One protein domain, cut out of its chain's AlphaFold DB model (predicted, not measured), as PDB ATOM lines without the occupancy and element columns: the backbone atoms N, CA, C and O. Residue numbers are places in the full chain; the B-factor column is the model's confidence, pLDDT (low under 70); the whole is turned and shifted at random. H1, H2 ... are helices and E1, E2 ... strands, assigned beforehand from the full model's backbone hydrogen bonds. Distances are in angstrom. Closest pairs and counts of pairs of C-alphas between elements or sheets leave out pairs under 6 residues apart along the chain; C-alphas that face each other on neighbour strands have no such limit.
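What this domain is: This is residues 20 to 79 and 89 to 117 of the 157 residues of an uncharacterized protein of Sphingobium sp. SCN 64-10 (UniProt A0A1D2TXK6). A strongly twisted antiparallel sheet, in the order E1 E2 E3, makes a long wall, and three short, separate helices are strung on loops, H3 just grazing the sheet. Residues 25 to 26 and 75 to 76 each pair with 92 to 93. The 89 printed residues, 39 in named elements, run H1 H2 H3 E1 E2 E3, mixed class. The whole is compact, radius of gyration of the C-alphas 13.4 A, yet elongated, 42 by 25 by 25 A.

How they stand to each other: H1, residues 28 to 31, and H2, residues 39 to 44, are apart. H3, residues 49 to 55, only grazes the sheet with residues 52 to 55. Every O i to N i+4 pair is within hydrogen-bond range in H2 and H3; H1 is too short for one. E1, residues 65 to 70, is antiparallel to E2, residues 96 to 103, with N 68 and O 100 2.9 A apart. E2 and E3, residues 108 to 115, form a hairpin, with N 99 and O 112 2.8 A apart.

Where its parts are: H1 begins at C-alpha 28 (9.625, -24.641, -58.343). E1 measures 14.3 A, E2 21.5 A and E3 19.0 A, ending at C-alpha 115 (9.518, -30.205, -38.634).

The domain as a whole: Residues 80 to 88 are cut out; C-alphas 79 and 89 are 11.7 A apart. Residues 20 to 21 have pLDDT under 70.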
ATOM      1  N   ALA A  20      12.474 -39.310 -44.868       53.91
ATOM      2  CA  ALA A  20      11.325 -40.118 -45.285       53.91
ATOM      3  C   ALA A  20      10.015 -39.320 -45.461       53.91
ATOM      4  O   ALA A  20       9.192 -39.693 -46.293       53.91
ATOM      5  N   ILE A  21       9.834 -38.224 -44.716       62.56
ATOM      6  CA  ILE A  21       8.594 -37.424 -44.718       62.56
ATOM      7  C   ILE A  21       8.699 -36.200 -45.662       62.56
ATOM      8  O   ILE A  21       7.693 -35.586 -46.022       62.56
ATOM      9  N   GLY A  22       9.901 -35.916 -46.177       74.88
ATOM     10  CA  GLY A  22      10.176 -34.927 -47.223       74.88
ATOM     11  C   GLY A  22      10.814 -33.623 -46.732       74.88
ATOM     12  O   GLY A  22      10.601 -33.185 -45.604       74.88
ATOM     13  N   ASP A  23      11.566 -32.982 -47.626       85.62
ATOM     14  CA  ASP A  23      12.354 -31.770 -47.356       85.62
ATOM     15  C   ASP A  23      11.476 -30.515 -47.237       85.62
ATOM     16  O   ASP A  23      10.421 -30.429 -47.879       85.62
ATOM     17  N   ALA A  24      11.897 -29.517 -46.454       88.88
ATOM     18  CA  ALA A  24      11.192 -28.237 -46.367       88.88
ATOM     19  C   ALA A  24      11.445 -27.334 -47.572       88.88
ATOM     20  O   ALA A  24      10.542 -26.593 -47.977       88.88
ATOM     21  N   CYS A  25      12.655 -27.353 -48.129       89.75
ATOM     22  CA  CYS A  25      13.014 -26.492 -49.252       89.75
ATOM     23  C   CYS A  25      12.497 -27.073 -50.572       89.75
ATOM     24  O   CYS A  25      13.049 -28.036 -51.102       89.75
ATOM     25  N   LEU A  26      11.459 -26.462 -51.146       87.69
ATOM     26  CA  LEU A  26      10.873 -26.933 -52.398       87.69
ATOM     27  C   LEU A  26      11.486 -26.220 -53.605       87.69
ATOM     28  O   LEU A  26      11.655 -24.998 -53.649       87.69
ATOM     29  N   THR A  27      11.782 -26.999 -54.645       87.62
ATOM     30  CA  THR A  27      12.056 -26.437 -55.971       87.62
ATOM     31  C   THR A  27      10.748 -25.980 -56.615       87.62
ATOM     32  O   THR A  27       9.682 -26.512 -56.315       87.62
ATOM     33  N   ARG A  28      10.817 -25.046 -57.575       85.75
ATOM     34  CA  ARG A  28       9.625 -24.641 -58.343       85.75
ATOM     35  C   ARG A  28       8.927 -25.825 -59.016       85.75
ATOM     36  O   ARG A  28       7.710 -25.886 -58.995       85.75
ATOM     37  N   LYS A  29       9.703 -26.782 -59.533       88.31
ATOM     38  CA  LYS A  29       9.174 -28.006 -60.139       88.31
ATOM     39  C   LYS A  29       8.466 -28.901 -59.115       88.31
ATOM     40  O   LYS A  29       7.440 -29.480 -59.426       88.31
ATOM     41  N   ALA A  30       9.005 -29.021 -57.901       88.19
ATOM     42  CA  ALA A  30       8.343 -29.783 -56.842       88.19
ATOM     43  C   ALA A  30       7.013 -29.132 -56.427       88.19
ATOM     44  O   ALA A  30       6.051 -29.845 -56.164       88.19
ATOM     45  N   LEU A  31       6.944 -27.794 -56.428       89.56
ATOM     46  CA  LEU A  31       5.733 -27.047 -56.088       89.56
ATOM     47  C   LEU A  31       4.573 -27.294 -57.070       89.56
ATOM     48  O   LEU A  31       3.424 -27.232 -56.659       89.56
ATOM     49  N   GLU A  32       4.851 -27.632 -58.333       91.69
ATOM     50  CA  GLU A  32       3.819 -27.986 -59.327       91.69
ATOM     51  C   GLU A  32       3.016 -29.240 -58.935       91.69
ATOM     52  O   GLU A  32       1.899 -29.428 -59.409       91.69
ATOM     53  N   GLY A  33       3.562 -30.087 -58.054       92.00
ATOM     54  CA  GLY A  33       2.857 -31.240 -57.488       92.00
ATOM     55  C   GLY A  33       1.915 -30.900 -56.330       92.00
ATOM     56  O   GLY A  33       1.292 -31.806 -55.782       92.00
ATOM     57  N   PHE A  34       1.816 -29.628 -55.938       94.19
ATOM     58  CA  PHE A  34       0.967 -29.170 -54.841       94.19
ATOM     59  C   PHE A  34      -0.166 -28.284 -55.349       94.19
ATOM     60  O   PHE A  34       0.005 -27.469 -56.254       94.19
ATOM     61  N   HIS A  35      -1.315 -28.405 -54.691       95.25
ATOM     62  CA  HIS A  35      -2.432 -27.484 -54.832       95.25
ATOM     63  C   HIS A  35      -2.445 -26.526 -53.637       95.25
ATOM     64  O   HIS A  35      -2.283 -26.954 -52.492       95.25
ATOM     65  N   GLY A  36      -2.596 -25.228 -53.900       94.75
ATOM     66  CA  GLY A  36      -2.724 -24.225 -52.846       94.75
ATOM     67  C   GLY A  36      -4.125 -24.259 -52.249       94.75
ATOM     68  O   GLY A  36      -5.091 -24.302 -52.999       94.75
ATOM     69  N   LEU A  37      -4.232 -24.225 -50.922       94.00
ATOM     70  CA  LEU A  37      -5.527 -24.177 -50.243       94.00
ATOM     71  C   LEU A  37      -5.968 -22.735 -49.999       94.00
ATOM     72  O   LEU A  37      -5.145 -21.857 -49.717       94.00
ATOM     73  N   SER A  38      -7.274 -22.505 -50.054       94.12
ATOM     74  CA  SER A  38      -7.895 -21.310 -49.487       94.12
ATOM     75  C   SER A  38      -7.828 -21.322 -47.954       94.12
ATOM     76  O   SER A  38      -7.601 -22.361 -47.327       94.12
ATOM     77  N   SER A  39      -8.048 -20.162 -47.326       90.12
ATOM     78  CA  SER A  39      -8.090 -20.063 -45.861       90.12
ATOM     79  C   SER A  39      -9.170 -20.959 -45.249       90.12
ATOM     80  O   SER A  39      -8.915 -21.610 -44.243       90.12
ATOM     81  N   GLU A  40     -10.344 -21.044 -45.879       93.12
ATOM     82  CA  GLU A  40     -11.458 -21.872 -45.401       93.12
ATOM     83  C   GLU A  40     -11.104 -23.366 -45.416       93.12
ATOM     84  O   GLU A  40     -11.321 -24.071 -44.430       93.12
ATOM     85  N   GLU A  41     -10.496 -23.852 -46.500       94.00
ATOM     86  CA  GLU A  41     -10.058 -25.251 -46.608       94.00
ATOM     87  C   GLU A  41      -8.958 -25.582 -45.590       94.00
ATOM     88  O   GLU A  41      -8.958 -26.668 -45.007       94.00
ATOM     89  N   ALA A  42      -8.031 -24.648 -45.348       90.00
ATOM     90  CA  ALA A  42      -6.949 -24.819 -44.379       90.00
ATOM     91  C   ALA A  42      -7.445 -24.821 -42.921       90.00
ATOM     92  O   ALA A  42      -6.902 -25.556 -42.094       90.00
ATOM     93  N   GLU A  43      -8.467 -24.021 -42.605       89.56
ATOM     94  CA  GLU A  43      -9.064 -23.934 -41.267       89.56
ATOM     95  C   GLU A  43      -9.990 -25.118 -40.964       89.56
ATOM     96  O   GLU A  43      -9.952 -25.670 -39.865       89.56
ATOM     97  N   THR A  44     -10.808 -25.532 -41.935       92.31
ATOM     98  CA  THR A  44     -11.811 -26.596 -41.746       92.31
ATOM     99  C   THR A  44     -11.270 -27.996 -42.030       92.31
ATOM    100  O   THR A  44     -11.825 -28.986 -41.550       92.31
ATOM    101  N   GLY A  45     -10.205 -28.107 -42.831       92.44
ATOM    102  CA  GLY A  45      -9.702 -29.384 -43.337       92.44
ATOM    103  C   GLY A  45     -10.621 -30.041 -44.374       92.44
ATOM    104  O   GLY A  45     -10.484 -31.243 -44.631       92.44
ATOM    105  N   ILE A  46     -11.564 -29.288 -44.949       96.19
ATOM    106  CA  ILE A  46     -12.487 -29.743 -45.991       96.19
ATOM    107  C   ILE A  46     -12.111 -29.072 -47.309       96.19
ATOM    108  O   ILE A  46     -12.198 -27.859 -47.436       96.19
ATOM    109  N   LEU A  47     -11.697 -29.879 -48.280       96.75
ATOM    110  CA  LEU A  47     -11.268 -29.447 -49.603       96.75
ATOM    111  C   LEU A  47     -12.453 -29.181 -50.531       96.75
ATOM    112  O   LEU A  47     -13.414 -29.954 -50.591       96.75
ATOM    113  N   GLY A  48     -12.329 -28.118 -51.315       96.38
ATOM    114  CA  GLY A  48     -13.213 -27.803 -52.417       96.38
ATOM    115  C   GLY A  48     -13.011 -28.737 -53.608       96.38
ATOM    116  O   GLY A  48     -12.077 -29.541 -53.692       96.38
ATOM    117  N   LYS A  49     -13.916 -28.606 -54.580       95.75
ATOM    118  CA  LYS A  49     -13.931 -29.461 -55.768       95.75
ATOM    119  C   LYS A  49     -12.630 -29.378 -56.575       95.75
ATOM    120  O   LYS A  49     -12.150 -30.406 -57.027       95.75
ATOM    121  N   GLU A  50     -12.050 -28.187 -56.726       96.56
ATOM    122  CA  GLU A  50     -10.820 -27.994 -57.507       96.56
ATOM    123  C   GLU A  50      -9.632 -28.773 -56.922       96.56
ATOM    124  O   GLU A  50      -8.947 -29.499 -57.646       96.56
ATOM    125  N   ALA A  51      -9.440 -28.700 -55.603       96.38
ATOM    126  CA  ALA A  51      -8.413 -29.457 -54.895       96.38
ATOM    127  C   ALA A  51      -8.642 -30.975 -55.001       96.38
ATOM    128  O   ALA A  51      -7.693 -31.740 -55.172       96.38
ATOM    129  N   ILE A  52      -9.900 -31.423 -54.931       96.94
ATOM    130  CA  ILE A  52     -10.249 -32.843 -55.063       96.94
ATOM    131  C   ILE A  52     -10.026 -33.357 -56.479       96.94
ATOM    132  O   ILE A  52      -9.431 -34.422 -56.642       96.94
ATOM    133  N   ASP A  53     -10.439 -32.596 -57.489       96.25
ATOM    134  CA  ASP A  53     -10.222 -32.933 -58.894       96.25
ATOM    135  C   ASP A  53      -8.714 -32.998 -59.202       96.25
ATOM    136  O   ASP A  53      -8.273 -33.921 -59.881       96.25
ATOM    137  N   PHE A  54      -7.904 -32.090 -58.637       96.69
ATOM    138  CA  PHE A  54      -6.439 -32.134 -58.737       96.69
ATOM    139  C   PHE A  54      -5.845 -33.398 -58.099       96.69
ATOM    140  O   PHE A  54      -5.023 -34.084 -58.705       96.69
ATOM    141  N   LEU A  55      -6.258 -33.713 -56.870       96.12
ATOM    142  CA  LEU A  55      -5.698 -34.813 -56.084       96.12
ATOM    143  C   LEU A  55      -6.105 -36.199 -56.599       96.12
ATOM    144  O   LEU A  55      -5.312 -37.140 -56.534       96.12
ATOM    145  N   PHE A  56      -7.335 -36.338 -57.091       96.38
ATOM    146  CA  PHE A  56      -7.869 -37.594 -57.616       96.38
ATOM    147  C   PHE A  56      -7.770 -37.704 -59.142       96.38
ATOM    148  O   PHE A  56      -8.294 -38.671 -59.710       96.38
ATOM    149  N   ASP A  57      -7.073 -36.779 -59.811       95.44
ATOM    150  CA  ASP A  57      -6.788 -36.899 -61.240       95.44
ATOM    151  C   ASP A  57      -6.080 -38.232 -61.518       95.44
ATOM    152  O   ASP A  57      -5.087 -38.587 -60.881       95.44
ATOM    153  N   LYS A  58      -6.619 -39.000 -62.468       94.00
ATOM    154  CA  LYS A  58      -6.129 -40.340 -62.843       94.00
ATOM    155  C   LYS A  58      -6.096 -41.367 -61.695       94.00
ATOM    156  O   LYS A  58      -5.519 -42.444 -61.862       94.00
ATOM    157  N   VAL A  59      -6.743 -41.096 -60.560       95.38
ATOM    158  CA  VAL A  59      -6.903 -42.060 -59.463       95.38
ATOM    159  C   VAL A  59      -8.152 -42.915 -59.718       95.38
ATOM    160  O   VAL A  59      -9.232 -42.357 -59.944       95.38
ATOM    161  N   PRO A  60      -8.068 -44.260 -59.648       95.31
ATOM    162  CA  PRO A  60      -9.216 -45.133 -59.880       95.31
ATOM    163  C   PRO A  60     -10.432 -44.786 -59.009       95.31
ATOM    164  O   PRO A  60     -10.296 -44.470 -57.825       95.31
ATOM    165  N   GLU A  61     -11.640 -44.887 -59.570       91.75
ATOM    166  CA  GLU A  61     -12.891 -44.502 -58.887       91.75
ATOM    167  C   GLU A  61     -13.125 -45.245 -57.566       91.75
ATOM    168  O   GLU A  61     -13.660 -44.684 -56.612       91.75
ATOM    169  N   HIS A  62     -12.666 -46.493 -57.472       93.12
ATOM    170  CA  HIS A  62     -12.798 -47.310 -56.267       93.12
ATOM    171  C   HIS A  62     -11.842 -46.894 -55.134       93.12
ATOM    172  O   HIS A  62     -12.041 -47.294 -53.984       93.12
ATOM    173  N   THR A  63     -10.813 -46.091 -55.418       94.12
ATOM    174  CA  THR A  63      -9.898 -45.566 -54.401       94.12
ATOM    175  C   THR A  63     -10.602 -44.467 -53.607       94.12
ATOM    176  O   THR A  63     -10.822 -43.360 -54.097       94.12
ATOM    177  N   ARG A  64     -10.970 -44.782 -52.361       93.56
ATOM    178  CA  ARG A  64     -11.707 -43.882 -51.452       93.56
ATOM    179  C   ARG A  64     -10.835 -42.814 -50.799       93.56
ATOM    180  O   ARG A  64     -11.344 -41.770 -50.401       93.56
ATOM    181  N   ARG A  65      -9.547 -43.111 -50.618       95.12
ATOM    182  CA  ARG A  65      -8.582 -42.253 -49.931       95.12
ATOM    183  C   ARG A  65      -7.227 -42.344 -50.607       95.12
ATOM    184  O   ARG A  65      -6.836 -43.432 -51.028       95.12
ATOM    185  N   ILE A  66      -6.505 -41.238 -50.631       95.94
ATOM    186  CA  ILE A  66      -5.116 -41.174 -51.092       95.94
ATOM    187  C   ILE A  66      -4.227 -40.622 -49.981       95.94
ATOM    188  O   ILE A  66      -4.709 -39.900 -49.111       95.94
ATOM    189  N   ALA A  67      -2.945 -40.982 -49.988       94.69
ATOM    190  CA  ALA A  67      -1.951 -40.364 -49.118       94.69
ATOM    191  C   ALA A  67      -1.438 -39.069 -49.762       94.69
ATOM    192  O   ALA A  67      -1.182 -39.046 -50.964       94.69
ATOM    193  N   VAL A  68      -1.283 -38.016 -48.963       94.06
ATOM    194  CA  VAL A  68      -0.786 -36.707 -49.406       94.06
ATOM    195  C   VAL A  68       0.212 -36.141 -48.397       94.06
ATOM    196  O   VAL A  68       0.204 -36.507 -47.219       94.06
ATOM    197  N   SER A  69       1.040 -35.203 -48.855       93.12
ATOM    198  CA  SER A  69       1.815 -34.323 -47.980       93.12
ATOM    199  C   SER A  69       1.060 -33.006 -47.821       93.12
ATOM    200  O   SER A  69       0.854 -32.284 -48.795       93.12
ATOM    201  N   TYR A  70       0.646 -32.696 -46.599       93.38
ATOM    202  CA  TYR A  70       0.048 -31.422 -46.229       93.38
ATOM    203  C   TYR A  70       1.122 -30.497 -45.637       93.38
ATOM    204  O   TYR A  70       1.905 -30.904 -44.779       93.38
ATOM    205  N   ARG A  71       1.193 -29.255 -46.128       93.62
ATOM    206  CA  ARG A  71       2.244 -28.276 -45.801       93.62
ATOM    207  C   ARG A  71       1.593 -26.988 -45.266       93.62
ATOM    208  O   ARG A  71       1.447 -26.033 -46.025       93.62
ATOM    209  N   PRO A  72       1.168 -26.951 -43.988       91.31
ATOM    210  CA  PRO A  72       0.340 -25.863 -43.447       91.31
ATOM    211  C   PRO A  72       1.072 -24.523 -43.336       91.31
ATOM    212  O   PRO A  72       0.444 -23.470 -43.294       91.31
ATOM    213  N   LEU A  73       2.404 -24.553 -43.271       92.31
ATOM    214  CA  LEU A  73       3.229 -23.356 -43.255       92.31
ATOM    215  C   LEU A  73       4.051 -23.322 -44.536       92.31
ATOM    216  O   LEU A  73       4.990 -24.099 -44.686       92.31
ATOM    217  N   HIS A  74       3.702 -22.413 -45.443       92.25
ATOM    218  CA  HIS A  74       4.436 -22.157 -46.678       92.25
ATOM    219  C   HIS A  74       4.908 -20.706 -46.697       92.25
ATOM    220  O   HIS A  74       4.117 -19.768 -46.619       92.25
ATOM    221  N   ALA A  75       6.221 -20.525 -46.777       90.50
ATOM    222  CA  ALA A  75       6.858 -19.226 -46.874       90.50
ATOM    223  C   ALA A  75       7.578 -19.105 -48.214       90.50
ATOM    224  O   ALA A  75       8.406 -19.943 -48.581       90.50
ATOM    225  N   ARG A  76       7.293 -18.011 -48.920       89.19
ATOM    226  CA  ARG A  76       7.939 -17.669 -50.182       89.19
ATOM    227  C   ARG A  76       8.895 -16.505 -50.002       89.19
ATOM    228  O   ARG A  76       8.545 -15.466 -49.436       89.19
ATOM    229  N   ARG A  77      10.099 -16.644 -50.545       85.06
ATOM    230  CA  ARG A  77      11.096 -15.575 -50.544       85.06
ATOM    231  C   ARG A  77      10.593 -14.377 -51.355       85.06
ATOM    232  O   ARG A  77      10.352 -14.479 -52.555       85.06
ATOM    233  N   GLN A  78      10.515 -13.210 -50.718       81.62
ATOM    234  CA  GLN A  78      10.212 -11.957 -51.408       81.62
ATOM    235  C   GLN A  78      11.454 -11.418 -52.135       81.62
ATOM    236  O   GLN A  78      12.506 -11.218 -51.526       81.62
ATOM    237  N   SER A  79      11.337 -11.125 -53.433       71.88
ATOM    238  CA  SER A  79      12.376 -10.438 -54.211       71.88
ATOM    239  C   SER A  79      11.949  -9.001 -54.516       71.88
ATOM    240  O   SER A  79      11.034  -8.787 -55.306       71.88
ATOM    241  N   LEU A  89      19.944 -19.387 -51.581       82.00
ATOM    242  CA  LEU A  89      18.828 -19.457 -50.638       82.00
ATOM    243  C   LEU A  89      17.567 -20.039 -51.299       82.00
ATOM    244  O   LEU A  89      17.263 -19.688 -52.448       82.00
ATOM    245  N   PRO A  90      16.791 -20.866 -50.574       85.50
ATOM    246  CA  PRO A  90      15.568 -21.462 -51.095       85.50
ATOM    247  C   PRO A  90      14.529 -20.387 -51.438       85.50
ATOM    248  O   PRO A  90      14.425 -19.343 -50.788       85.50
ATOM    249  N   LEU A  91      13.759 -20.639 -52.500       87.44
ATOM    250  CA  LEU A  91      12.667 -19.757 -52.923       87.44
ATOM    251  C   LEU A  91      11.366 -20.068 -52.186       87.44
ATOM    252  O   LEU A  91      10.622 -19.147 -51.860       87.44
ATOM    253  N   GLU A  92      11.120 -21.350 -51.937       91.12
ATOM    254  CA  GLU A  92       9.906 -21.879 -51.326       91.12
ATOM    255  C   GLU A  92      10.320 -22.738 -50.129       91.12
ATOM    256  O   GLU A  92      11.148 -23.643 -50.268       91.12
ATOM    257  N   VAL A  93       9.773 -22.441 -48.952       92.44
ATOM    258  CA  VAL A  93      10.109 -23.127 -47.702       92.44
ATOM    259  C   VAL A  93       8.824 -23.589 -47.029       92.44
ATOM    260  O   VAL A  93       7.920 -22.792 -46.784       92.44
ATOM    261  N   THR A  94       8.753 -24.878 -46.712       93.94
ATOM    262  CA  THR A  94       7.626 -25.522 -46.029       93.94
ATOM    263  C   THR A  94       8.117 -26.291 -44.798       93.94
ATOM    264  O   THR A  94       8.283 -27.508 -44.851       93.94
ATOM    265  N   PRO A  95       8.431 -25.598 -43.685       92.06
ATOM    266  CA  PRO A  95       9.151 -26.197 -42.558       92.06
ATOM    267  C   PRO A  95       8.336 -27.253 -41.804       92.06
ATOM    268  O   PRO A  95       8.922 -28.117 -41.158       92.06
ATOM    269  N   VAL A  96       7.003 -27.187 -41.874       91.94
ATOM    270  CA  VAL A  96       6.105 -28.168 -41.260       91.94
ATOM    271  C   VAL A  96       5.580 -29.095 -42.342       91.94
ATOM    272  O   VAL A  96       4.969 -28.644 -43.313       91.94
ATOM    273  N   VAL A  97       5.806 -30.390 -42.145       91.81
ATOM    274  CA  VAL A  97       5.375 -31.439 -43.061       91.81
ATOM    275  C   VAL A  97       4.444 -32.384 -42.343       91.81
ATOM    276  O   VAL A  97       4.823 -32.995 -41.349       91.81
ATOM    277  N   THR A  98       3.235 -32.519 -42.864       90.12
ATOM    278  CA  THR A  98       2.221 -33.406 -42.317       90.12
ATOM    279  C   THR A  98       1.907 -34.498 -43.326       90.12
ATOM    280  O   THR A  98       1.397 -34.229 -44.410       90.12
ATOM    281  N   GLU A  99       2.181 -35.748 -42.976       90.81
ATOM    282  CA  GLU A  99       1.581 -36.881 -43.668       90.81
ATOM    283  C   GLU A  99       0.082 -36.877 -43.395       90.81
ATOM    284  O   GLU A  99      -0.351 -36.834 -42.240       90.81
ATOM    285  N   ALA A 100      -0.719 -36.936 -44.448       91.88
ATOM    286  CA  ALA A 100      -2.164 -36.959 -44.330       91.88
ATOM    287  C   ALA A 100      -2.778 -37.927 -45.339       91.88
ATOM    288  O   ALA A 100      -2.133 -38.415 -46.270       91.88
ATOM    289  N   GLN A 101      -4.055 -38.221 -45.140       95.69
ATOM    290  CA  GLN A 101      -4.902 -38.813 -46.160       95.69
ATOM    291  C   GLN A 101      -5.985 -37.829 -46.566       95.69
ATOM    292  O   GLN A 101      -6.460 -37.064 -45.737       95.69
ATOM    293  N   VAL A 102      -6.401 -37.887 -47.823       96.56
ATOM    294  CA  VAL A 102      -7.555 -37.133 -48.317       96.56
ATOM    295  C   VAL A 102      -8.601 -38.119 -48.806       96.56
ATOM    296  O   VAL A 102      -8.269 -39.069 -49.521       96.56
ATOM    297  N   THR A 103      -9.851 -37.928 -48.388       96.69
ATOM    298  CA  THR A 103     -10.994 -38.711 -48.878       96.69
ATOM    299  C   THR A 103     -11.591 -38.082 -50.137       96.69
ATOM    300  O   THR A 103     -11.419 -36.888 -50.376       96.69
ATOM    301  N   ARG A 104     -12.324 -38.860 -50.947       94.06
ATOM    302  CA  ARG A 104     -13.024 -38.324 -52.135       94.06
ATOM    303  C   ARG A 104     -14.064 -37.253 -51.798       94.06
ATOM    304  O   ARG A 104     -14.413 -36.456 -52.656       94.06
ATOM    305  N   GLU A 105     -14.546 -37.237 -50.561       94.38
ATOM    306  CA  GLU A 105     -15.500 -36.253 -50.050       94.38
ATOM    307  C   GLU A 105     -14.840 -34.935 -49.605       94.38
ATOM    308  O   GLU A 105     -15.538 -34.066 -49.093       94.38
ATOM    309  N   GLY A 106     -13.522 -34.772 -49.763       95.06
ATOM    310  CA  GLY A 106     -12.839 -33.517 -49.435       95.06
ATOM    311  C   GLY A 106     -12.053 -33.529 -48.132       95.06
ATOM    312  O   GLY A 106     -11.301 -32.601 -47.864       95.06
ATOM    313  N   ARG A 107     -12.193 -34.547 -47.284       97.12
ATOM    314  CA  ARG A 107     -11.700 -34.451 -45.906       97.12
ATOM    315  C   ARG A 107     -10.224 -34.802 -45.779       97.12
ATOM    316  O   ARG A 107      -9.821 -35.913 -46.129       97.12
ATOM    317  N   ILE A 108      -9.450 -33.885 -45.202       94.75
ATOM    318  CA  ILE A 108      -8.064 -34.114 -44.788       94.75
ATOM    319  C   ILE A 108      -8.061 -34.859 -43.447       94.75
ATOM    320  O   ILE A 108      -8.723 -34.471 -42.488       94.75
ATOM    321  N   ILE A 109      -7.297 -35.945 -43.375       93.31
ATOM    322  CA  ILE A 109      -7.083 -36.766 -42.182       93.31
ATOM    323  C   ILE A 109      -5.578 -36.752 -41.885       93.31
ATOM    324  O   ILE A 109      -4.835 -37.533 -42.492       93.31
ATOM    325  N   PRO A 110      -5.100 -35.857 -41.002       90.69
ATOM    326  CA  PRO A 110      -3.699 -35.811 -40.600       90.69
ATOM    327  C   PRO A 110      -3.273 -37.112 -39.910       90.69
ATOM    328  O   PRO A 110      -4.050 -37.707 -39.164       90.69
ATOM    329  N   LYS A 111      -2.034 -37.542 -40.143       86.75
ATOM    330  CA  LYS A 111      -1.426 -38.704 -39.480       86.75
ATOM    331  C   LYS A 111      -0.266 -38.293 -38.593       86.75
ATOM    332  O   LYS A 111      -0.338 -38.430 -37.377       86.75
ATOM    333  N   GLN A 112       0.795 -37.786 -39.206       84.44
ATOM    334  CA  GLN A 112       2.028 -37.443 -38.513       84.44
ATOM    335  C   GLN A 112       2.553 -36.120 -39.041       84.44
ATOM    336  O   GLN A 112       2.703 -35.949 -40.246       84.44
ATOM    337  N   SER A 113       2.867 -35.208 -38.126       86.38
ATOM    338  CA  SER A 113       3.529 -33.947 -38.443       86.38
ATOM    339  C   SER A 113       4.970 -33.976 -37.965       86.38
ATOM    340  O   SER A 113       5.259 -34.437 -36.861       86.38
ATOM    341  N   VAL A 114       5.868 -33.441 -38.782       86.38
ATOM    342  CA  VAL A 114       7.274 -33.239 -38.446       86.38
ATOM    343  C   VAL A 114       7.718 -31.841 -38.843       86.38
ATOM    344  O   VAL A 114       7.154 -31.217 -39.743       86.38
ATOM    345  N   ILE A 115       8.756 -31.358 -38.168       88.50
ATOM    346  CA  ILE A 115       9.518 -30.205 -38.634       88.50
ATOM    347  C   ILE A 115      10.671 -30.755 -39.469       88.50
ATOM    348  O   ILE A 115      11.430 -31.601 -38.987       88.50
ATOM    349  N   ALA A 116      10.785 -30.307 -40.717       88.31
ATOM    350  CA  ALA A 116      11.821 -30.794 -41.615       88.31
ATOM    351  C   ALA A 116      13.205 -30.373 -41.101       88.31
ATOM    352  O   ALA A 116      13.438 -29.214 -40.749       88.31
ATOM    353  N   ARG A 117      14.126 -31.333 -41.022       86.19
ATOM    354  CA  ARG A 117      15.448 -31.114 -40.417       86.19
ATOM    355  C   ARG A 117      16.434 -30.415 -41.355       86.19
ATOM    356  O   ARG A 117      17.401 -29.850 -40.860       86.19
TER     357      ARG A 117